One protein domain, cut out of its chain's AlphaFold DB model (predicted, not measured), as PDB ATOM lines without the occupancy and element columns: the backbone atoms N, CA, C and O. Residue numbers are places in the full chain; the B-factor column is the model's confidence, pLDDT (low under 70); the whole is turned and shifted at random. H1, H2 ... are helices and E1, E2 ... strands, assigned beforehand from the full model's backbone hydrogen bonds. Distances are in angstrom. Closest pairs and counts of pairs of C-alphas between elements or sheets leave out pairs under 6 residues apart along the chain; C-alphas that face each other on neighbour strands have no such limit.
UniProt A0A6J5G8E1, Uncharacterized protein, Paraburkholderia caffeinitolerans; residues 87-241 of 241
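Overview. This is residues 87 to 241 of the 241 residues of an uncharacterized protein of Paraburkholderia caffeinitolerans (UniProt A0A6J5G8E1). Little regular structure: a small twisted four-strand sheet, H2 packed on it, H1 beyond H2, and long loops around. Of 155 residues printed, 38 are in named elements, mixed helices and strands, ordered E1 H1 E2 E3 H2 E4 H3. The mixed sheet runs E1 E3 E2 E4. The whole is compact, radius of gyration of the C-alphas 16.0 A, spanning 49 by 39 by 27 A.

Arrangement. E3, residues 154 to 157, is parallel to E1, residues 87 to 89, with N 88 and O 155 2.8 A apart. E2, residues 144 to 149, forms a hairpin with E3; N 147 and O 156 are 2.9 A apart. E4, residues 176 to 178, is parallel to E2; N 177 and O 144 are 2.8 A apart. H2, residues 160 to 168, is on the sheet. H1, residues 122 to 128, touches H2, closest C-alphas Ala 126 and Ala 165, 4.5 A. H3, residues 183 to 188, only grazes the sheet.

Along the chain. E1 begins at C-alpha 87 (225.059, 271.323, 285.723). E2 measures 15.9 A. H3 ends at C-alpha 188 (236.955, 264.024, 293.184).

Size, cuts and confidence. The printed part has no cut. Residues 192 to 216 are among those under pLDDT 70.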
ATOM      1  N   ILE A  87     224.332 271.765 284.529       94.38
ATOM      2  CA  ILE A  87     225.059 271.323 285.723       94.38
ATOM      3  C   ILE A  87     225.377 269.831 285.597       94.38
ATOM      4  O   ILE A  87     224.516 269.024 285.237       94.38
ATOM      5  N   TYR A  88     226.613 269.465 285.918       94.19
ATOM      6  CA  TYR A  88     227.109 268.093 285.926       94.19
ATOM      7  C   TYR A  88     227.362 267.616 287.359       94.19
ATOM      8  O   TYR A  88     227.683 268.403 288.248       94.19
ATOM      9  N   PHE A  89     227.252 266.314 287.587       91.38
ATOM     10  CA  PHE A  89     227.649 265.675 288.832       91.38
ATOM     11  C   PHE A  89     229.172 265.579 288.926       91.38
ATOM     12  O   PHE A  89     229.845 265.170 287.975       91.38
ATOM     13  N   GLY A  90     229.703 265.945 290.094       88.12
ATOM     14  CA  GLY A  90     231.132 265.892 290.420       88.12
ATOM     15  C   GLY A  90     231.513 264.695 291.286       88.12
ATOM     16  O   GLY A  90     232.545 264.713 291.950       88.12
ATOM     17  N   GLN A  91     230.641 263.692 291.363       82.94
ATOM     18  CA  GLN A  91     230.815 262.517 292.206       82.94
ATOM     19  C   GLN A  91     230.441 261.269 291.428       82.94
ATOM     20  O   GLN A  91     229.472 261.271 290.679       82.94
ATOM     21  N   LEU A  92     231.179 260.189 291.656       77.31
ATOM     22  CA  LEU A  92     230.944 258.899 291.013       77.31
ATOM     23  C   LEU A  92     229.616 258.241 291.421       77.31
ATOM     24  O   LEU A  92     229.098 257.404 290.692       77.31
ATOM     25  N   ARG A  93     229.094 258.567 292.611       77.00
ATOM     26  CA  ARG A  93     227.817 258.078 293.147       77.00
ATOM     27  C   ARG A  93     227.351 258.908 294.337       77.00
ATOM     28  O   ARG A  93     228.150 259.611 294.958       77.00
ATOM     29  N   ILE A  94     226.095 258.714 294.724       80.19
ATOM     30  CA  ILE A  94     225.517 259.200 295.981       80.19
ATOM     31  C   ILE A  94     224.812 258.070 296.741       80.19
ATOM     32  O   ILE A  94     224.464 257.029 296.179       80.19
ATOM     33  N   THR A  95     224.620 258.261 298.047       78.75
ATOM     34  CA  THR A  95     223.774 257.371 298.857       78.75
ATOM     35  C   THR A  95     222.301 257.673 298.609       78.75
ATOM     36  O   THR A  95     221.960 258.817 298.314       78.75
ATOM     37  N   LYS A  96     221.438 256.669 298.792       77.31
ATOM     38  CA  LYS A  96     219.979 256.791 298.614       77.31
ATOM     39  C   LYS A  96     219.285 257.826 299.501       77.31
ATOM     40  O   LYS A  96     218.249 258.342 299.099       77.31
ATOM     41  N   ASP A  97     219.862 258.154 300.652       80.88
ATOM     42  CA  ASP A  97     219.266 259.072 301.622       80.88
ATOM     43  C   ASP A  97     220.055 260.388 301.698       80.88
ATOM     44  O   ASP A  97     221.283 260.408 301.515       80.88
ATOM     45  N   PHE A  98     219.353 261.488 301.983       76.00
ATOM     46  CA  PHE A  98     219.953 262.772 302.348       76.00
ATOM     47  C   PHE A  98     220.765 262.633 303.647       76.00
ATOM     48  O   PHE A  98     220.355 261.954 304.587       76.00
ATOM     49  N   GLN A  99     221.946 263.258 303.692       68.25
ATOM     50  CA  GLN A  99     222.870 263.136 304.827       68.25
ATOM     51  C   GLN A  99     222.338 263.803 306.107       68.25
ATOM     52  O   GLN A  99     221.379 264.572 306.080       68.25
ATOM     53  N   GLY A 100     222.992 263.486 307.233       56.41
ATOM     54  CA  GLY A 100     222.739 264.069 308.552       56.41
ATOM     55  C   GLY A 100     222.751 265.604 308.570       56.41
ATOM     56  O   GLY A 100     223.366 266.251 307.714       56.41
ATOM     57  N   SER A 101     222.122 266.176 309.600       52.50
ATOM     58  CA  SER A 101     221.915 267.620 309.816       52.50
ATOM     59  C   SER A 101     223.176 268.489 309.724       52.50
ATOM     60  O   SER A 101     223.074 269.665 309.413       52.50
ATOM     61  N   LEU A 102     224.368 267.916 309.916       46.44
ATOM     62  CA  LEU A 102     225.651 268.624 309.809       46.44
ATOM     63  C   LEU A 102     226.025 269.054 308.378       46.44
ATOM     64  O   LEU A 102     226.921 269.872 308.204       46.44
ATOM     65  N   THR A 103     225.384 268.491 307.351       52.47
ATOM     66  CA  THR A 103     225.743 268.733 305.934       52.47
ATOM     67  C   THR A 103     224.594 269.274 305.090       52.47
ATOM     68  O   THR A 103     224.816 269.779 303.990       52.47
ATOM     69  N   VAL A 104     223.364 269.187 305.596       54.41
ATOM     70  CA  VAL A 104     222.183 269.775 304.963       54.41
ATOM     71  C   VAL A 104     221.984 271.157 305.569       54.41
ATOM     72  O   VAL A 104     221.686 271.271 306.754       54.41
ATOM     73  N   ASN A 105     222.125 272.212 304.762       60.22
ATOM     74  CA  ASN A 105     221.760 273.561 305.193       60.22
ATOM     75  C   ASN A 105     220.226 273.698 305.200       60.22
ATOM     76  O   ASN A 105     219.646 274.283 304.291       60.22
ATOM     77  N   GLN A 106     219.578 273.092 306.198       56.88
ATOM     78  CA  GLN A 106     218.120 273.029 306.325       56.88
ATOM     79  C   GLN A 106     217.495 274.426 306.424       56.88
ATOM     80  O   GLN A 106     216.438 274.655 305.853       56.88
ATOM     81  N   GLN A 107     218.182 275.360 307.090       58.97
ATOM     82  CA  GLN A 107     217.746 276.752 307.250       58.97
ATOM     83  C   GLN A 107     217.683 277.507 305.921       58.97
ATOM     84  O   GLN A 107     216.937 278.468 305.784       58.97
ATOM     85  N   ALA A 108     218.456 277.067 304.928       55.72
ATOM     86  CA  ALA A 108     218.410 277.639 303.598       55.72
ATOM     87  C   ALA A 108     217.308 277.034 302.722       55.72
ATOM     88  O   ALA A 108     217.229 277.408 301.564       55.72
ATOM     89  N   ILE A 109     216.479 276.106 303.196       59.44
ATOM     90  CA  ILE A 109     215.435 275.470 302.381       59.44
ATOM     91  C   ILE A 109     214.095 276.094 302.748       59.44
ATOM     92  O   ILE A 109     213.683 276.046 303.901       59.44
ATOM     93  N   THR A 110     213.431 276.705 301.771       55.31
ATOM     94  CA  THR A 110     212.160 277.424 301.967       55.31
ATOM     95  C   THR A 110     210.985 276.588 301.477       55.31
ATOM     96  O   THR A 110     211.187 275.719 300.640       55.31
ATOM     97  N   GLY A 111     209.779 276.799 302.012       49.62
ATOM     98  CA  GLY A 111     208.600 275.986 301.663       49.62
ATOM     99  C   GLY A 111     208.595 274.575 302.269       49.62
ATOM    100  O   GLY A 111     207.696 273.782 302.007       49.62
ATOM    101  N   PHE A 112     209.577 274.246 303.117       54.88
ATOM    102  CA  PHE A 112     209.676 272.942 303.766       54.88
ATOM    103  C   PHE A 112     209.563 273.080 305.288       54.88
ATOM    104  O   PHE A 112     210.279 273.895 305.871       54.88
ATOM    105  N   PRO A 113     208.755 272.254 305.976       52.84
ATOM    106  CA  PRO A 113     208.833 272.168 307.429       52.84
ATOM    107  C   PRO A 113     210.264 271.772 307.820       52.84
ATOM    108  O   PRO A 113     210.779 270.788 307.278       52.84
ATOM    109  N   GLU A 114     210.887 272.483 308.773       48.50
ATOM    110  CA  GLU A 114     212.278 272.295 309.257       48.50
ATOM    111  C   GLU A 114     212.667 270.833 309.589       48.50
ATOM    112  O   GLU A 114     213.841 270.508 309.745       48.50
ATOM    113  N   ALA A 115     211.701 269.917 309.667       46.66
ATOM    114  CA  ALA A 115     211.836 268.583 310.227       46.66
ATOM    115  C   ALA A 115     212.092 267.409 309.248       46.66
ATOM    116  O   ALA A 115     212.043 266.273 309.715       46.66
ATOM    117  N   LYS A 116     212.275 267.568 307.918       59.84
ATOM    118  CA  LYS A 116     212.020 266.408 307.013       59.84
ATOM    119  C   LYS A 116     213.012 266.025 305.899       59.84
ATOM    120  O   LYS A 116     212.758 264.980 305.304       59.84
ATOM    121  N   LEU A 117     214.100 266.742 305.587       64.44
ATOM    122  CA  LEU A 117     215.033 266.270 304.532       64.44
ATOM    123  C   LEU A 117     216.107 265.324 305.052       64.44
ATOM    124  O   LEU A 117     216.441 264.351 304.383       64.44
ATOM    125  N   VAL A 118     216.638 265.586 306.241       69.06
ATOM    126  CA  VAL A 118     217.689 264.764 306.848       69.06
ATOM    127  C   VAL A 118     217.234 263.305 306.955       69.06
ATOM    128  O   VAL A 118     216.174 263.016 307.503       69.06
ATOM    129  N   GLY A 119     218.035 262.383 306.413       68.56
ATOM    130  CA  GLY A 119     217.752 260.945 306.438       68.56
ATOM    131  C   GLY A 119     216.611 260.490 305.522       68.56
ATOM    132  O   GLY A 119     216.318 259.298 305.476       68.56
ATOM    133  N   ARG A 120     215.968 261.399 304.779       77.62
ATOM    134  CA  ARG A 120     214.897 261.040 303.845       77.62
ATOM    135  C   ARG A 120     215.487 260.454 302.554       77.62
ATOM    136  O   ARG A 120     216.487 260.985 302.057       77.62
ATOM    137  N   PRO A 121     214.861 259.418 301.968       81.94
ATOM    138  CA  PRO A 121     215.257 258.922 300.656       81.94
ATOM    139  C   PRO A 121     215.106 259.997 299.575       81.94
ATOM    140  O   PRO A 121     214.106 260.718 299.548       81.94
ATOM    141  N   ILE A 122     216.071 260.083 298.657       84.19
ATOM    142  CA  ILE A 122     216.083 261.068 297.561       84.19
ATOM    143  C   ILE A 122     214.831 260.936 296.692       84.19
ATOM    144  O   ILE A 122     214.257 261.947 296.305       84.19
ATOM    145  N   GLU A 123     214.368 259.712 296.440       83.19
ATOM    146  CA  GLU A 123     213.152 259.442 295.662       83.19
ATOM    147  C   GLU A 123     211.902 260.056 296.305       83.19
ATOM    148  O   GLU A 123     211.057 260.609 295.609       83.19
ATOM    149  N   VAL A 124     211.811 260.029 297.640       82.06
ATOM    150  CA  VAL A 124     210.690 260.647 298.363       82.06
ATOM    151  C   VAL A 124     210.748 262.165 298.224       82.06
ATOM    152  O   VAL A 124     209.718 262.800 298.038       82.06
ATOM    153  N   VAL A 125     211.942 262.759 298.293       83.44
ATOM    154  CA  VAL A 125     212.117 264.205 298.082       83.44
ATOM    155  C   VAL A 125     211.791 264.594 296.639       83.44
ATOM    156  O   VAL A 125     211.100 265.582 296.422       83.44
ATOM    157  N   ALA A 126     212.225 263.798 295.661       85.12
ATOM    158  CA  ALA A 126     211.925 264.016 294.251       85.12
ATOM    159  C   ALA A 126     210.417 263.944 293.966       85.12
ATOM    160  O   ALA A 126     209.892 264.789 293.250       85.12
ATOM    161  N   ALA A 127     209.702 262.995 294.577       83.38
ATOM    162  CA  ALA A 127     208.247 262.912 294.462       83.38
ATOM    163  C   ALA A 127     207.546 264.170 295.004       83.38
ATOM    164  O   ALA A 127     206.535 264.588 294.455       83.38
ATOM    165  N   MET A 128     208.107 264.808 296.038       83.00
ATOM    166  CA  MET A 128     207.597 266.079 296.559       83.00
ATOM    167  C   MET A 128     207.906 267.268 295.638       83.00
ATOM    168  O   MET A 128     207.217 268.270 295.735       83.00
ATOM    169  N   MET A 129     208.912 267.178 294.760       84.94
ATOM    170  CA  MET A 129     209.277 268.211 293.770       84.94
ATOM    171  C   MET A 129     208.468 268.130 292.462       84.94
ATOM    172  O   MET A 129     208.690 268.925 291.546       84.94
ATOM    173  N   GLY A 130     207.586 267.135 292.334       72.62
ATOM    174  CA  GLY A 130     206.833 266.879 291.110       72.62
ATOM    175  C   GLY A 130     205.897 268.035 290.723       72.62
ATOM    176  O   GLY A 130     205.430 268.769 291.594       72.62
ATOM    177  N   PRO A 131     205.588 268.193 289.422       64.56
ATOM    178  CA  PRO A 131     204.757 269.291 288.917       64.56
ATOM    179  C   PRO A 131     203.303 269.264 289.416       64.56
ATOM    180  O   PRO A 131     202.645 270.298 289.363       64.56
ATOM    181  N   ASP A 132     202.828 268.117 289.912       66.81
ATOM    182  CA  ASP A 132     201.435 267.881 290.323       66.81
ATOM    183  C   ASP A 132     201.229 267.942 291.851       66.81
ATOM    184  O   ASP A 132     200.245 267.420 292.372       66.81
ATOM    185  N   VAL A 133     202.180 268.513 292.597       69.44
ATOM    186  CA  VAL A 133     202.104 268.603 294.063       69.44
ATOM    187  C   VAL A 133     201.792 270.044 294.470       69.44
ATOM    188  O   VAL A 133     202.678 270.897 294.460       69.44
ATOM    189  N   ASP A 134     200.535 270.302 294.845       60.41
ATOM    190  CA  ASP A 134     200.028 271.645 295.186       60.41
ATOM    191  C   ASP A 134     200.776 272.305 296.370       60.41
ATOM    192  O   ASP A 134     200.950 273.521 296.380       60.41
ATOM    193  N   ASP A 135     201.318 271.500 297.295       65.50
ATOM    194  CA  ASP A 135     202.182 271.914 298.420       65.50
ATOM    195  C   ASP A 135     203.612 271.337 298.292       65.50
ATOM    196  O   ASP A 135     204.257 270.935 299.268       65.50
ATOM    197  N   GLY A 136     204.071 271.174 297.050       72.81
ATOM    198  CA  GLY A 136     205.334 270.530 296.711       72.81
ATOM    199  C   GLY A 136     206.553 271.437 296.809       72.81
ATOM    200  O   GLY A 136     206.456 272.654 296.939       72.81
ATOM    201  N   ILE A 137     207.728 270.823 296.676       76.69
ATOM    202  CA  ILE A 137     208.998 271.534 296.633       76.69
ATOM    203  C   ILE A 137     209.162 272.203 295.264       76.69
ATOM    204  O   ILE A 137     209.373 271.552 294.235       76.69
ATOM    205  N   GLY A 138     209.103 273.527 295.251       82.50
ATOM    206  CA  GLY A 138     209.291 274.322 294.048       82.50
ATOM    207  C   GLY A 138     210.729 274.271 293.504       82.50
ATOM    208  O   GLY A 138     211.685 273.978 294.226       82.50
ATOM    209  N   PRO A 139     210.937 274.677 292.237       85.69
ATOM    210  CA  PRO A 139     212.267 274.687 291.628       85.69
ATOM    211  C   PRO A 139     213.199 275.737 292.260       85.69
ATOM    212  O   PRO A 139     214.398 275.748 291.985       85.69
ATOM    213  N   ASP A 140     212.651 276.632 293.087       84.62
ATOM    214  CA  ASP A 140     213.370 277.696 293.781       84.62
ATOM    215  C   ASP A 140     213.617 277.429 295.279       84.62
ATOM    216  O   ASP A 140     214.088 278.289 296.018       84.62
ATOM    217  N   GLU A 141     213.278 276.248 295.778       82.31
ATOM    218  CA  GLU A 141     213.242 276.032 297.227       82.31
ATOM    219  C   GLU A 141     214.513 275.392 297.773       82.31
ATOM    220  O   GLU A 141     214.956 275.734 298.871       82.31
ATOM    221  N   VAL A 142     215.163 274.538 296.981       84.94
ATOM    222  CA  VAL A 142     216.397 273.851 297.374       84.94
ATOM    223  C   VAL A 142     217.614 274.525 296.731       84.94
ATOM    224  O   VAL A 142     217.747 274.506 295.506       84.94
ATOM    225  N   PRO A 143     218.546 275.092 297.521       88.06
ATOM    226  CA  PRO A 143     219.753 275.690 296.977       88.06
ATOM    227  C   PRO A 143     220.708 274.622 296.432       88.06
ATOM    228  O   PRO A 143     221.117 273.691 297.134       88.06
ATOM    229  N   ILE A 144     221.117 274.782 295.176       91.88
ATOM    230  CA  ILE A 144     222.100 273.928 294.509       91.88
ATOM    231  C   ILE A 144     223.430 274.662 294.453       91.88
ATOM    232  O   ILE A 144     223.616 275.617 293.699       91.88
ATOM    233  N   GLN A 145     224.375 274.197 295.263       92.69
ATOM    234  CA  GLN A 145     225.738 274.696 295.242       92.69
ATOM    235  C   GLN A 145     226.454 274.158 294.013       92.69
ATOM    236  O   GLN A 145     226.465 272.947 293.763       92.69
ATOM    237  N   ILE A 146     227.082 275.063 293.271       95.31
ATOM    238  CA  ILE A 146     227.838 274.719 292.073       95.31
ATOM    239  C   ILE A 146     229.198 275.404 292.066       95.31
ATOM    240  O   ILE A 146     229.371 276.476 292.644       95.31
ATOM    241  N   PHE A 147     230.146 274.810 291.358       95.44
ATOM    242  CA  PHE A 147     231.452 275.393 291.089       95.44
ATOM    243  C   PHE A 147     231.853 275.157 289.634       95.44
ATOM    244  O   PHE A 147     231.302 274.290 288.955       95.44
ATOM    245  N   TRP A 148     232.799 275.944 289.135       95.62
ATOM    246  CA  TRP A 148     233.326 275.790 287.784       95.62
ATOM    247  C   TRP A 148     234.613 274.959 287.791       95.62
ATOM    248  O   TRP A 148     235.541 275.283 288.530       95.62
ATOM    249  N   SER A 149     234.682 273.922 286.952       93.81
ATOM    250  CA  SER A 149     235.930 273.207 286.656       93.81
ATOM    251  C   SER A 149     236.625 273.860 285.463       93.81
ATOM    252  O   SER A 149     236.105 273.839 284.343       93.81
ATOM    253  N   ASP A 150     237.807 274.437 285.688       90.69
ATOM    254  CA  ASP A 150     238.609 275.021 284.610       90.69
ATOM    255  C   ASP A 150     239.232 273.978 283.684       90.69
ATOM    256  O   ASP A 150     239.481 274.298 282.522       90.69
ATOM    257  N   GLU A 151     239.453 272.758 284.165       89.75
ATOM    258  CA  GLU A 151     239.968 271.648 283.360       89.75
ATOM    259  C   GLU A 151     238.881 271.139 282.400       89.75
ATOM    260  O   GLU A 151     239.082 271.116 281.187       89.75
ATOM    261  N   ASP A 152     237.684 270.856 282.922       88.75
ATOM    262  CA  ASP A 152     236.581 270.275 282.141       88.75
ATOM    263  C   ASP A 152     235.750 271.306 281.371       88.75
ATOM    264  O   ASP A 152     234.906 270.945 280.546       88.75
ATOM    265  N   LYS A 153     235.933 272.591 281.695       92.81
ATOM    266  CA  LYS A 153     235.103 273.713 281.246       92.81
ATOM    267  C   LYS A 153     233.607 273.476 281.494       92.81
ATOM    268  O   LYS A 153     232.778 273.665 280.599       92.81
ATOM    269  N   ARG A 154     233.250 273.048 282.711       94.81
ATOM    270  CA  ARG A 154     231.873 272.676 283.094       94.81
ATOM    271  C   ARG A 154     231.483 273.188 284.478       94.81
ATOM    272  O   ARG A 154     232.323 273.307 285.367       94.81
ATOM    273  N   TRP A 155     230.184 273.434 284.658       95.88
ATOM    274  CA  TRP A 155     229.581 273.685 285.968       95.88
ATOM    275  C   TRP A 155     229.250 272.373 286.662       95.88
ATOM    276  O   TRP A 155     228.553 271.527 286.102       95.88
ATOM    277  N   ILE A 156     229.741 272.218 287.883       95.50
ATOM    278  CA  ILE A 156     229.663 270.990 288.662       95.50
ATOM    279  C   ILE A 156     228.856 271.246 289.930       95.50
ATOM    280  O   ILE A 156     229.071 272.259 290.590       95.50
ATOM    281  N   THR A 157     227.957 270.337 290.311       93.69
ATOM    282  CA  THR A 157     227.301 270.401 291.623       93.69
ATOM    283  C   THR A 157     228.220 269.912 292.746       93.69
ATOM    284  O   THR A 157     228.809 268.827 292.694       93.69
ATOM    285  N   ALA A 158     228.299 270.713 293.805       83.00
ATOM    286  CA  ALA A 158     228.945 270.358 295.064       83.00
ATOM    287  C   ALA A 158     228.029 269.486 295.946       83.00
ATOM    288  O   ALA A 158     228.456 268.488 296.531       83.00
ATOM    289  N   ASN A 159     226.732 269.805 295.999       76.88
ATOM    290  CA  ASN A 159     225.724 269.110 296.807       76.88
ATOM    291  C   ASN A 159     224.837 268.173 295.961       76.88
ATOM    292  O   ASN A 159     223.630 268.351 295.806       76.88
ATOM    293  N   ASN A 160     225.461 267.100 295.480       80.62
ATOM    294  CA  ASN A 160     224.935 266.163 294.483       80.62
ATOM    295  C   ASN A 160     223.546 265.550 294.787       80.62
ATOM    296  O   ASN A 160     222.836 265.197 293.854       80.62
ATOM    297  N   ARG A 161     223.108 265.443 296.053       85.75
ATOM    298  CA  ARG A 161     221.790 264.856 296.395       85.75
ATOM    299  C   ARG A 161     220.608 265.774 296.100       85.75
ATOM    300  O   ARG A 161     219.600 265.298 295.590       85.75
ATOM    301  N   GLY A 162     220.738 267.073 296.386       87.31
ATOM    302  CA  GLY A 162     219.697 268.051 296.053       87.31
ATOM    303  C   GLY A 162     219.499 268.129 294.542       87.31
ATOM    304  O   GLY A 162     218.375 268.067 294.055       87.31
ATOM    305  N   TYR A 163     220.607 268.143 293.796       90.94
ATOM    306  CA  TYR A 163     220.551 268.133 292.339       90.94
ATOM    307  C   TYR A 163     219.967 266.822 291.789       90.94
ATOM    308  O   TYR A 163     219.133 266.858 290.892       90.94
ATOM    309  N   ALA A 164     220.319 265.672 292.374       89.50
ATOM    310  CA  ALA A 164     219.730 264.389 291.992       89.50
ATOM    311  C   ALA A 164     218.209 264.340 292.206       89.50
ATOM    312  O   ALA A 164     217.508 263.806 291.350       89.50
ATOM    313  N   ALA A 165     217.695 264.916 293.299       88.81
ATOM    314  CA  ALA A 165     216.254 264.997 293.542       88.81
ATOM    315  C   ALA A 165     215.537 265.798 292.439       88.81
ATOM    316  O   ALA A 165     214.564 265.307 291.871       88.81
ATOM    317  N   HIS A 166     216.076 266.961 292.057       89.38
ATOM    318  CA  HIS A 166     215.556 267.746 290.931       89.38
ATOM    319  C   HIS A 166     215.591 266.970 289.607       89.38
ATOM    320  O   HIS A 166     214.602 266.957 288.875       89.38
ATOM    321  N   CYS A 167     216.700 266.280 289.310       90.00
ATOM    322  CA  CYS A 167     216.813 265.459 288.103       90.00
ATOM    323  C   CYS A 167     215.759 264.342 288.059       90.00
ATOM    324  O   CYS A 167     215.157 264.128 287.011       90.00
ATOM    325  N   LEU A 168     215.519 263.652 289.179       87.38
ATOM    326  CA  LEU A 168     214.491 262.609 289.276       87.38
ATOM    327  C   LEU A 168     213.073 263.169 289.129       87.38
ATOM    328  O   LEU A 168     212.228 262.522 288.520       87.38
ATOM    329  N   ALA A 169     212.827 264.376 289.640       87.00
ATOM    330  CA  ALA A 169     211.553 265.075 289.499       87.00
ATOM    331  C   ALA A 169     211.328 265.669 288.093       87.00
ATOM    332  O   ALA A 169     210.281 266.256 287.835       87.00
ATOM    333  N   GLY A 170     212.312 265.575 287.186       88.12
ATOM    334  CA  GLY A 170     212.250 266.216 285.868       88.12
ATOM    335  C   GLY A 170     212.236 267.748 285.939       88.12
ATOM    336  O   GLY A 170     211.804 268.411 284.997       88.12
ATOM    337  N   GLN A 171     212.698 268.321 287.051       87.25
ATOM    338  CA  GLN A 171     212.590 269.740 287.355       87.25
ATOM    339  C   GLN A 171     213.966 270.409 287.264       87.25
ATOM    340  O   GLN A 171     214.948 269.927 287.824       87.25
ATOM    341  N   LYS A 172     214.064 271.549 286.571       89.19
ATOM    342  CA  LYS A 172     215.309 272.331 286.524       89.19
ATOM    343  C   LYS A 172     215.406 273.222 287.775       89.19
ATOM    344  O   LYS A 172     214.498 274.029 287.977       89.19
ATOM    345  N   PRO A 173     216.481 273.138 288.582       91.06
ATOM    346  CA  PRO A 173     216.649 274.020 289.733       91.06
ATOM    347  C   PRO A 173     216.872 275.469 289.285       91.06
ATOM    348  O   PRO A 173     217.611 275.730 288.332       91.06
ATOM    349  N   LEU A 174     216.259 276.408 290.001       91.06
ATOM    350  CA  LEU A 174     216.430 277.850 289.809       91.06
ATOM    351  C   LEU A 174     217.350 278.465 290.863       91.06
ATOM    352  O   LEU A 174     218.071 279.409 290.552       91.06
ATOM    353  N   ARG A 175     217.374 277.911 292.081       91.69
ATOM    354  CA  ARG A 175     218.175 278.419 293.200       91.69
ATOM    355  C   ARG A 175     219.616 277.926 293.141       91.69
ATOM    356  O   ARG A 175     220.016 277.025 293.871       91.69
ATOM    357  N   LEU A 176     220.415 278.506 292.251       93.38
ATOM    358  CA  LEU A 176     221.834 278.165 292.135       93.38
ATOM    359  C   LEU A 176     222.702 279.061 293.010       93.38
ATOM    360  O   LEU A 176     222.565 280.284 292.956       93.38
ATOM    361  N   TRP A 177     223.638 278.448 293.737       93.69
ATOM    362  CA  TRP A 177     224.647 279.112 294.565       93.69
ATOM    363  C   TRP A 177     226.067 278.811 294.055       93.69
ATOM    364  O   TRP A 177     226.731 277.889 294.545       93.69
ATOM    365  N   PRO A 178     226.555 279.570 293.059       93.56
ATOM    366  CA  PRO A 178     227.946 279.509 292.633       93.56
ATOM    367  C   PRO A 178     228.926 279.817 293.775       93.56
ATOM    368  O   PRO A 178     228.819 280.854 294.436       93.56
ATOM    369  N   ARG A 179     229.927 278.952 293.960       92.25
ATOM    370  CA  ARG A 179     231.057 279.165 294.874       92.25
ATOM    371  C   ARG A 179     232.343 278.539 294.351       92.25
ATOM    372  O   ARG A 179     232.304 277.581 293.587       92.25
ATOM    373  N   VAL A 180     233.481 279.041 294.818       90.75
ATOM    374  CA  VAL A 180     234.779 278.423 294.531       90.75
ATOM    375  C   VAL A 180     234.815 277.010 295.129       90.75
ATOM    376  O   VAL A 180     234.326 276.782 296.242       90.75
ATOM    377  N   ALA A 181     235.331 276.062 294.349       91.19
ATOM    378  CA  ALA A 181     235.496 274.673 294.758       91.19
ATOM    379  C   ALA A 181     236.606 274.548 295.804       91.19
ATOM    380  O   ALA A 181     237.609 275.262 295.730       91.19
ATOM    381  N   ASP A 182     236.470 273.605 296.728       88.94
ATOM    382  CA  ASP A 182     237.601 273.207 297.556       88.94
ATOM    383  C   ASP A 182     238.505 272.187 296.828       88.94
ATOM    384  O   ASP A 182     238.171 271.623 295.779       88.94
ATOM    385  N   LYS A 183     239.695 271.938 297.386       85.31
ATOM    386  CA  LYS A 183     240.662 270.999 296.800       85.31
ATOM    387  C   LYS A 183     240.131 269.562 296.754       85.31
ATOM    388  O   LYS A 183     240.486 268.816 295.845       85.31
ATOM    389  N   MET A 184     239.316 269.154 297.726       79.69
ATOM    390  CA  MET A 184     238.745 267.810 297.767       79.69
ATOM    391  C   MET A 184     237.754 267.626 296.620       79.69
ATOM    392  O   MET A 184     237.834 266.631 295.913       79.69
ATOM    393  N   GLU A 185     236.885 268.600 296.373       87.12
ATOM    394  CA  GLU A 185     235.931 268.597 295.263       87.12
ATOM    395  C   GLU A 185     236.625 268.518 293.908       87.12
ATOM    396  O   GLU A 185     236.258 267.680 293.085       87.12
ATOM    397  N   LEU A 186     237.675 269.317 293.700       86.88
ATOM    398  CA  LEU A 186     238.483 269.254 292.479       86.88
ATOM    399  C   LEU A 186     239.172 267.893 292.317       86.88
ATOM    400  O   LEU A 186     239.220 267.347 291.218       86.88
ATOM    401  N   ASN A 187     239.673 267.307 293.409       77.44
ATOM    402  CA  ASN A 187     240.279 265.975 293.371       77.44
ATOM    403  C   ASN A 187     239.261 264.884 293.015       77.44
ATOM    404  O   ASN A 187     239.612 263.941 292.304       77.44
ATOM    405  N   ARG A 188     238.009 265.006 293.475       77.75
ATOM    406  CA  ARG A 188     236.955 264.024 293.184       77.75
ATOM    407  C   ARG A 188     236.623 263.940 291.700       77.75
ATOM    408  O   ARG A 188     236.294 262.858 291.239       77.75
ATOM    409  N   LEU A 189     236.807 265.013 290.928       83.06
ATOM    410  CA  LEU A 189     236.618 264.983 289.470       83.06
ATOM    411  C   LEU A 189     237.570 264.025 288.744       83.06
ATOM    412  O   LEU A 189     237.278 263.591 287.637       83.06
ATOM    413  N   LYS A 190     238.682 263.640 289.376       78.62
ATOM    414  CA  LYS A 190     239.649 262.683 288.821       78.62
ATOM    415  C   LYS A 190     239.282 261.228 289.123       78.62
ATOM    416  O   LYS A 190     240.022 260.308 288.770       78.62
ATOM    417  N   GLU A 191     238.166 260.990 289.812       72.44
ATOM    418  CA  GLU A 191     237.667 259.647 290.063       72.44
ATOM    419  C   GLU A 191     237.140 259.008 288.762       72.44
ATOM    420  O   GLU A 191     236.287 259.559 288.072       72.44
ATOM    421  N   VAL A 192     237.635 257.807 288.447       66.00
ATOM    422  CA  VAL A 192     237.178 256.970 287.326       66.00
ATOM    423  C   VAL A 192     236.846 255.586 287.869       66.00
ATOM    424  O   VAL A 192     237.592 255.055 288.697       66.00
ATOM    425  N   GLU A 193     235.743 255.000 287.419       61.12
ATOM    426  CA  GLU A 193     235.379 253.623 287.749       61.12
ATOM    427  C   GLU A 193     236.375 252.623 287.140       61.12
ATOM    428  O   GLU A 193     236.669 252.667 285.946       61.12
ATOM    429  N   GLY A 194     236.870 251.678 287.943       54.31
ATOM    430  CA  GLY A 194     237.558 250.484 287.442       54.31
ATOM    431  C   GLY A 194     238.938 250.680 286.808       54.31
ATOM    432  O   GLY A 194     239.517 249.687 286.362       54.31
ATOM    433  N   LYS A 195     239.500 251.895 286.795       46.38
ATOM    434  CA  LYS A 195     240.914 252.104 286.457       46.38
ATOM    435  C   LYS A 195     241.739 251.443 287.574       46.38
ATOM    436  O   LYS A 195     241.792 251.966 288.681       46.38
ATOM    437  N   ASP A 196     242.255 250.245 287.292       42.97
ATOM    438  CA  ASP A 196     243.094 249.385 288.153       42.97
ATOM    439  C   ASP A 196     242.366 248.400 289.099       42.97
ATOM    440  O   ASP A 196     242.955 247.879 290.041       42.97
ATOM    441  N   GLY A 197     241.082 248.097 288.874       41.03
ATOM    442  CA  GLY A 197     240.337 247.104 289.679       41.03
ATOM    443  C   GLY A 197     239.905 247.586 291.075       41.03
ATOM    444  O   GLY A 197     238.974 247.026 291.653       41.03
ATOM    445  N   ALA A 198     240.482 248.681 291.566       39.56
ATOM    446  CA  ALA A 198     239.892 249.514 292.603       39.56
ATOM    447  C   ALA A 198     238.702 250.290 292.004       39.56
ATOM    448  O   ALA A 198     238.784 250.778 290.879       39.56
ATOM    449  N   LYS A 199     237.599 250.448 292.748       49.56
ATOM    450  CA  LYS A 199     236.390 251.207 292.337       49.56
ATOM    451  C   LYS A 199     235.440 250.501 291.354       49.56
ATOM    452  O   LYS A 199     234.874 251.158 290.487       49.56
ATOM    453  N   ARG A 200     235.213 249.186 291.471       52.06
ATOM    454  CA  ARG A 200     234.017 248.563 290.858       52.06
ATOM    455  C   ARG A 200     232.803 248.852 291.743       52.06
ATOM    456  O   ARG A 200     232.802 248.473 292.915       52.06
ATOM    457  N   PHE A 201     231.776 249.521 291.213       51.81
ATOM    458  CA  PHE A 201     230.515 249.674 291.945       51.81
ATOM    459  C   PHE A 201     229.865 248.300 292.141       51.81
ATOM    460  O   PHE A 201     229.691 247.541 291.188       51.81
ATOM    461  N   THR A 202     229.446 247.995 293.366       47.31
ATOM    462  CA  THR A 202     228.480 246.919 293.611       47.31
ATOM    463  C   THR A 202     227.089 247.543 293.542       47.31
ATOM    464  O   THR A 202     226.691 248.289 294.435       47.31
ATOM    465  N   TYR A 203     226.380 247.319 292.437       47.16
ATOM    466  CA  TYR A 203     225.009 247.800 292.260       47.16
ATOM    467  C   TYR A 203     224.028 246.897 293.017       47.16
ATOM    468  O   TYR A 203     224.235 245.685 293.094       47.16
ATOM    469  N   SER A 204     222.940 247.469 293.543       43.28
ATOM    470  CA  SER A 204     221.827 246.661 294.054       43.28
ATOM    471  C   SER A 204     221.232 245.838 292.902       43.28
ATOM    472  O   SER A 204     221.007 246.407 291.828       43.28
ATOM    473  N   PRO A 205     220.942 244.538 293.097       46.75
ATOM    474  CA  PRO A 205     220.374 243.688 292.048       46.75
ATOM    475  C   PRO A 205     219.014 244.185 291.524       46.75
ATOM    476  O   PRO A 205     218.626 243.816 290.421       46.75
ATOM    477  N   ASN A 206     218.330 245.068 292.264       43.75
ATOM    478  CA  ASN A 206     216.981 245.552 291.949       43.75
ATOM    479  C   ASN A 206     216.943 246.908 291.205       43.75
ATOM    480  O   ASN A 206     215.865 247.465 291.016       43.75
ATOM    481  N   LEU A 207     218.087 247.482 290.808       44.78
ATOM    482  CA  LEU A 207     218.130 248.766 290.088       44.78
ATOM    483  C   LEU A 207     217.750 248.590 288.605       44.78
ATOM    484  O   LEU A 207     218.534 248.065 287.814       44.78
ATOM    485  N   ILE A 208     216.560 249.076 288.235       40.88
ATOM    486  CA  ILE A 208     215.980 248.983 286.879       40.88
ATOM    487  C   ILE A 208     216.694 249.918 285.878       40.88
ATOM    488  O   ILE A 208     216.753 249.619 284.687       40.88
ATOM    489  N   THR A 209     217.309 251.016 286.337       39.06
ATOM    490  CA  THR A 209     217.967 252.002 285.460       39.06
ATOM    491  C   THR A 209     219.421 252.224 285.873       39.06
ATOM    492  O   THR A 209     219.715 252.810 286.912       39.06
ATOM    493  N   ARG A 210     220.356 251.756 285.039       46.84
ATOM    494  CA  ARG A 210     221.793 252.031 285.177       46.84
ATOM    495  C   ARG A 210     222.109 253.326 284.436       46.84
ATOM    496  O   ARG A 210     222.144 253.347 283.209       46.84
ATOM    497  N   LEU A 211     222.311 254.414 285.170       39.84
ATOM    498  CA  LEU A 211     222.699 255.697 284.587       39.84
ATOM    499  C   LEU A 211     224.225 255.723 284.353       39.84
ATOM    500  O   LEU A 211     224.969 256.308 285.136       39.84
ATOM    501  N   GLY A 212     224.694 255.047 283.293       43.22
ATOM    502  CA  GLY A 212     226.040 255.253 282.737       43.22
ATOM    503  C   GLY A 212     226.602 254.073 281.938       43.22
ATOM    504  O   GLY A 212     226.380 252.914 282.281       43.22
ATOM    505  N   LYS A 213     227.374 254.362 280.877       43.56
ATOM    506  CA  LYS A 213     228.271 253.375 280.250       43.56
ATOM    507  C   LYS A 213     229.470 253.165 281.179       43.56
ATOM    508  O   LYS A 213     230.070 254.138 281.616       43.56
ATOM    509  N   THR A 214     229.818 251.917 281.471       51.91
ATOM    510  CA  THR A 214     231.062 251.568 282.170       51.91
ATOM    511  C   THR A 214     232.256 251.696 281.213       51.91
ATOM    512  O   THR A 214     232.144 251.203 280.084       51.91
ATOM    513  N   PRO A 215     233.400 252.268 281.634       60.09
ATOM    514  CA  PRO A 215     233.661 252.866 282.948       60.09
ATOM    515  C   PRO A 215     233.005 254.248 283.110       60.09
ATOM    516  O   PRO A 215     233.085 255.089 282.215       60.09
ATOM    517  N   HIS A 216     232.388 254.494 284.268       65.25
ATOM    518  CA  HIS A 216     231.871 255.814 284.620       65.25
ATOM    519  C   HIS A 216     233.019 256.804 284.881       65.25
ATOM    520  O   HIS A 216     233.966 256.495 285.611       65.25
ATOM    521  N   ALA A 217     232.924 258.000 284.298       71.62
ATOM    522  CA  ALA A 217     233.903 259.073 284.442       71.62
ATOM    523  C   ALA A 217     233.209 260.394 284.780       71.62
ATOM    524  O   ALA A 217     232.042 260.604 284.438       71.62
ATOM    525  N   LEU A 218     233.942 261.278 285.448       80.19
ATOM    526  CA  LEU A 218     233.477 262.600 285.842       80.19
ATOM    527  C   LEU A 218     234.069 263.687 284.935       80.19
ATOM    528  O   LEU A 218     235.124 263.468 284.342       80.19
ATOM    529  N   PRO A 219     233.404 264.849 284.834       86.94
ATOM    530  CA  PRO A 219     232.066 265.144 285.351       86.94
ATOM    531  C   PRO A 219     230.958 264.500 284.501       86.94
ATOM    532  O   PRO A 219     231.060 264.406 283.278       86.94
ATOM    533  N   SER A 220     229.868 264.078 285.140       84.88
ATOM    534  CA  SER A 220     228.834 263.247 284.506       84.88
ATOM    535  C   SER A 220     227.467 263.934 284.474       84.88
ATOM    536  O   SER A 220     227.120 264.690 285.374       84.88
ATOM    537  N   THR A 221     226.645 263.664 283.458       86.62
ATOM    538  CA  THR A 221     225.219 264.067 283.445       86.62
ATOM    539  C   THR A 221     224.330 263.122 284.255       86.62
ATOM    540  O   THR A 221     223.119 263.303 284.331       86.62
ATOM    541  N   GLN A 222     224.930 262.089 284.835       81.94
ATOM    542  CA  GLN A 222     224.276 260.951 285.453       81.94
ATOM    543  C   GLN A 222     224.948 260.623 286.784       81.94
ATOM    544  O   GLN A 222     226.171 260.687 286.882       81.94
ATOM    545  N   ILE A 223     224.155 260.245 287.788       83.44
ATOM    546  CA  ILE A 223     224.654 259.865 289.110       83.44
ATOM    547  C   ILE A 223     224.026 258.539 289.559       83.44
ATOM    548  O   ILE A 223     222.804 258.439 289.685       83.44
ATOM    549  N   PRO A 224     224.830 257.500 289.823       76.69
ATOM    550  CA  PRO A 224     224.350 256.297 290.485       76.69
ATOM    551  C   PRO A 224     223.886 256.581 291.922       76.69
ATOM    552  O   PRO A 224     224.639 257.130 292.735       76.69
ATOM    553  N   ILE A 225     222.671 256.143 292.260       76.50
ATOM    554  CA  ILE A 225     222.154 256.111 293.634       76.50
ATOM    555  C   ILE A 225     222.385 254.703 294.184       76.50
ATOM    556  O   ILE A 225     221.831 253.730 293.676       76.50
ATOM    557  N   THR A 226     223.237 254.571 295.200       70.31
ATOM    558  CA  THR A 226     223.645 253.258 295.733       70.31
ATOM    559  C   THR A 226     223.276 253.085 297.208       70.31
ATOM    560  O   THR A 226     223.112 254.062 297.945       70.31
ATOM    561  N   ALA A 227     223.164 251.826 297.638       58.47
ATOM    562  CA  ALA A 227     223.019 251.426 299.035       58.47
ATOM    563  C   ALA A 227     224.268 250.644 299.480       58.47
ATOM    564  O   ALA A 227     224.784 249.835 298.710       58.47
ATOM    565  N   GLY A 228     224.731 250.871 300.713       51.62
ATOM    566  CA  GLY A 228     225.884 250.180 301.305       51.62
ATOM    567  C   GLY A 228     227.149 251.044 301.443       51.62
ATOM    568  O   GLY A 228     227.217 252.140 300.877       51.62
ATOM    569  N   PRO A 229     228.136 250.585 302.238       48.12
ATOM    570  CA  PRO A 229     229.402 251.284 302.430       48.12
ATOM    571  C   PRO A 229     230.185 251.370 301.120       48.12
ATOM    572  O   PRO A 229     229.982 250.581 300.192       48.12
ATOM    573  N   ASN A 230     231.110 252.329 301.043       48.34
ATOM    574  CA  ASN A 230     231.994 252.364 299.896       48.34
ATOM    575  C   ASN A 230     232.874 251.109 299.887       48.34
ATOM    576  O   ASN A 230     233.548 250.838 300.871       48.34
ATOM    577  N   SER A 231     232.931 250.377 298.774       44.34
ATOM    578  CA  SER A 231     233.912 249.295 298.595       44.34
ATOM    579  C   SER A 231     235.327 249.816 298.288       44.34
ATOM    580  O   SER A 231     236.197 249.041 297.903       44.34
ATOM    581  N   TRP A 232     235.569 251.127 298.420       44.78
ATOM    582  CA  TRP A 232     236.871 251.759 298.218       44.78
ATOM    583  C   TRP A 232     237.034 253.004 299.093       44.78
ATOM    584  O   TRP A 232     236.072 253.718 299.383       44.78
ATOM    585  N   GLU A 233     238.279 253.287 299.455       42.06
ATOM    586  CA  GLU A 233     238.682 254.532 300.100       42.06
ATOM    587  C   GLU A 233     238.980 255.601 299.036       42.06
ATOM    588  O   GLU A 233     239.499 255.308 297.953       42.06
ATOM    589  N   VAL A 234     238.628 256.859 299.319       40.16
ATOM    590  CA  VAL A 234     239.052 257.997 298.491       40.16
ATOM    591  C   VAL A 234     240.556 258.149 298.694       40.16
ATOM    592  O   VAL A 234     240.995 258.460 299.798       40.16
ATOM    593  N   GLN A 235     241.353 257.915 297.648       36.06
ATOM    594  CA  GLN A 235     242.798 258.122 297.728       36.06
ATOM    595  C   GLN A 235     243.083 259.604 298.004       36.06
ATOM    596  O   GLN A 235     242.886 260.463 297.143       36.06
ATOM    597  N   LEU A 236     243.561 259.899 299.214       33.12
ATOM    598  CA  LEU A 236     244.202 261.170 299.527       33.12
ATOM    599  C   LEU A 236     245.477 261.250 298.685       33.12
ATOM    600  O   LEU A 236     246.433 260.518 298.930       33.12
ATOM    601  N   ILE A 237     245.503 262.121 297.676       37.19
ATOM    602  CA  ILE A 237     246.759 262.422 296.989       37.19
ATOM    603  C   ILE A 237     247.657 263.113 298.017       37.19
ATOM    604  O   ILE A 237     247.247 264.110 298.620       37.19
ATOM    605  N   ALA A 238     248.842 262.539 298.241       31.70
ATOM    606  CA  ALA A 238     249.806 262.991 299.234       31.70
ATOM    607  C   ALA A 238     249.985 264.516 299.187       31.70
ATOM    608  O   ALA A 238     250.058 265.116 298.110       31.70
ATOM    609  N   GLN A 239     250.054 265.140 300.365       27.09
ATOM    610  CA  GLN A 239     250.482 266.527 300.481       27.09
ATOM    611  C   GLN A 239     251.859 266.647 299.820       27.09
ATOM    612  O   GLN A 239     252.839 266.097 300.320       27.09
ATOM    613  N   VAL A 240     251.926 267.332 298.678       30.81
ATOM    614  CA  VAL A 240     253.202 267.850 298.192       30.81
ATOM    615  C   VAL A 240     253.607 268.903 299.219       30.81
ATOM    616  O   VAL A 240     252.865 269.867 299.413       30.81
ATOM    617  N   LYS A 241     254.682 268.607 299.957       32.19
ATOM    618  CA  LYS A 241     255.301 269.512 300.929       32.19
ATOM    619  C   LYS A 241     255.780 270.789 300.254       32.19
ATOM    620  O   LYS A 241     256.254 270.683 299.101       32.19
TER     621      LYS A 241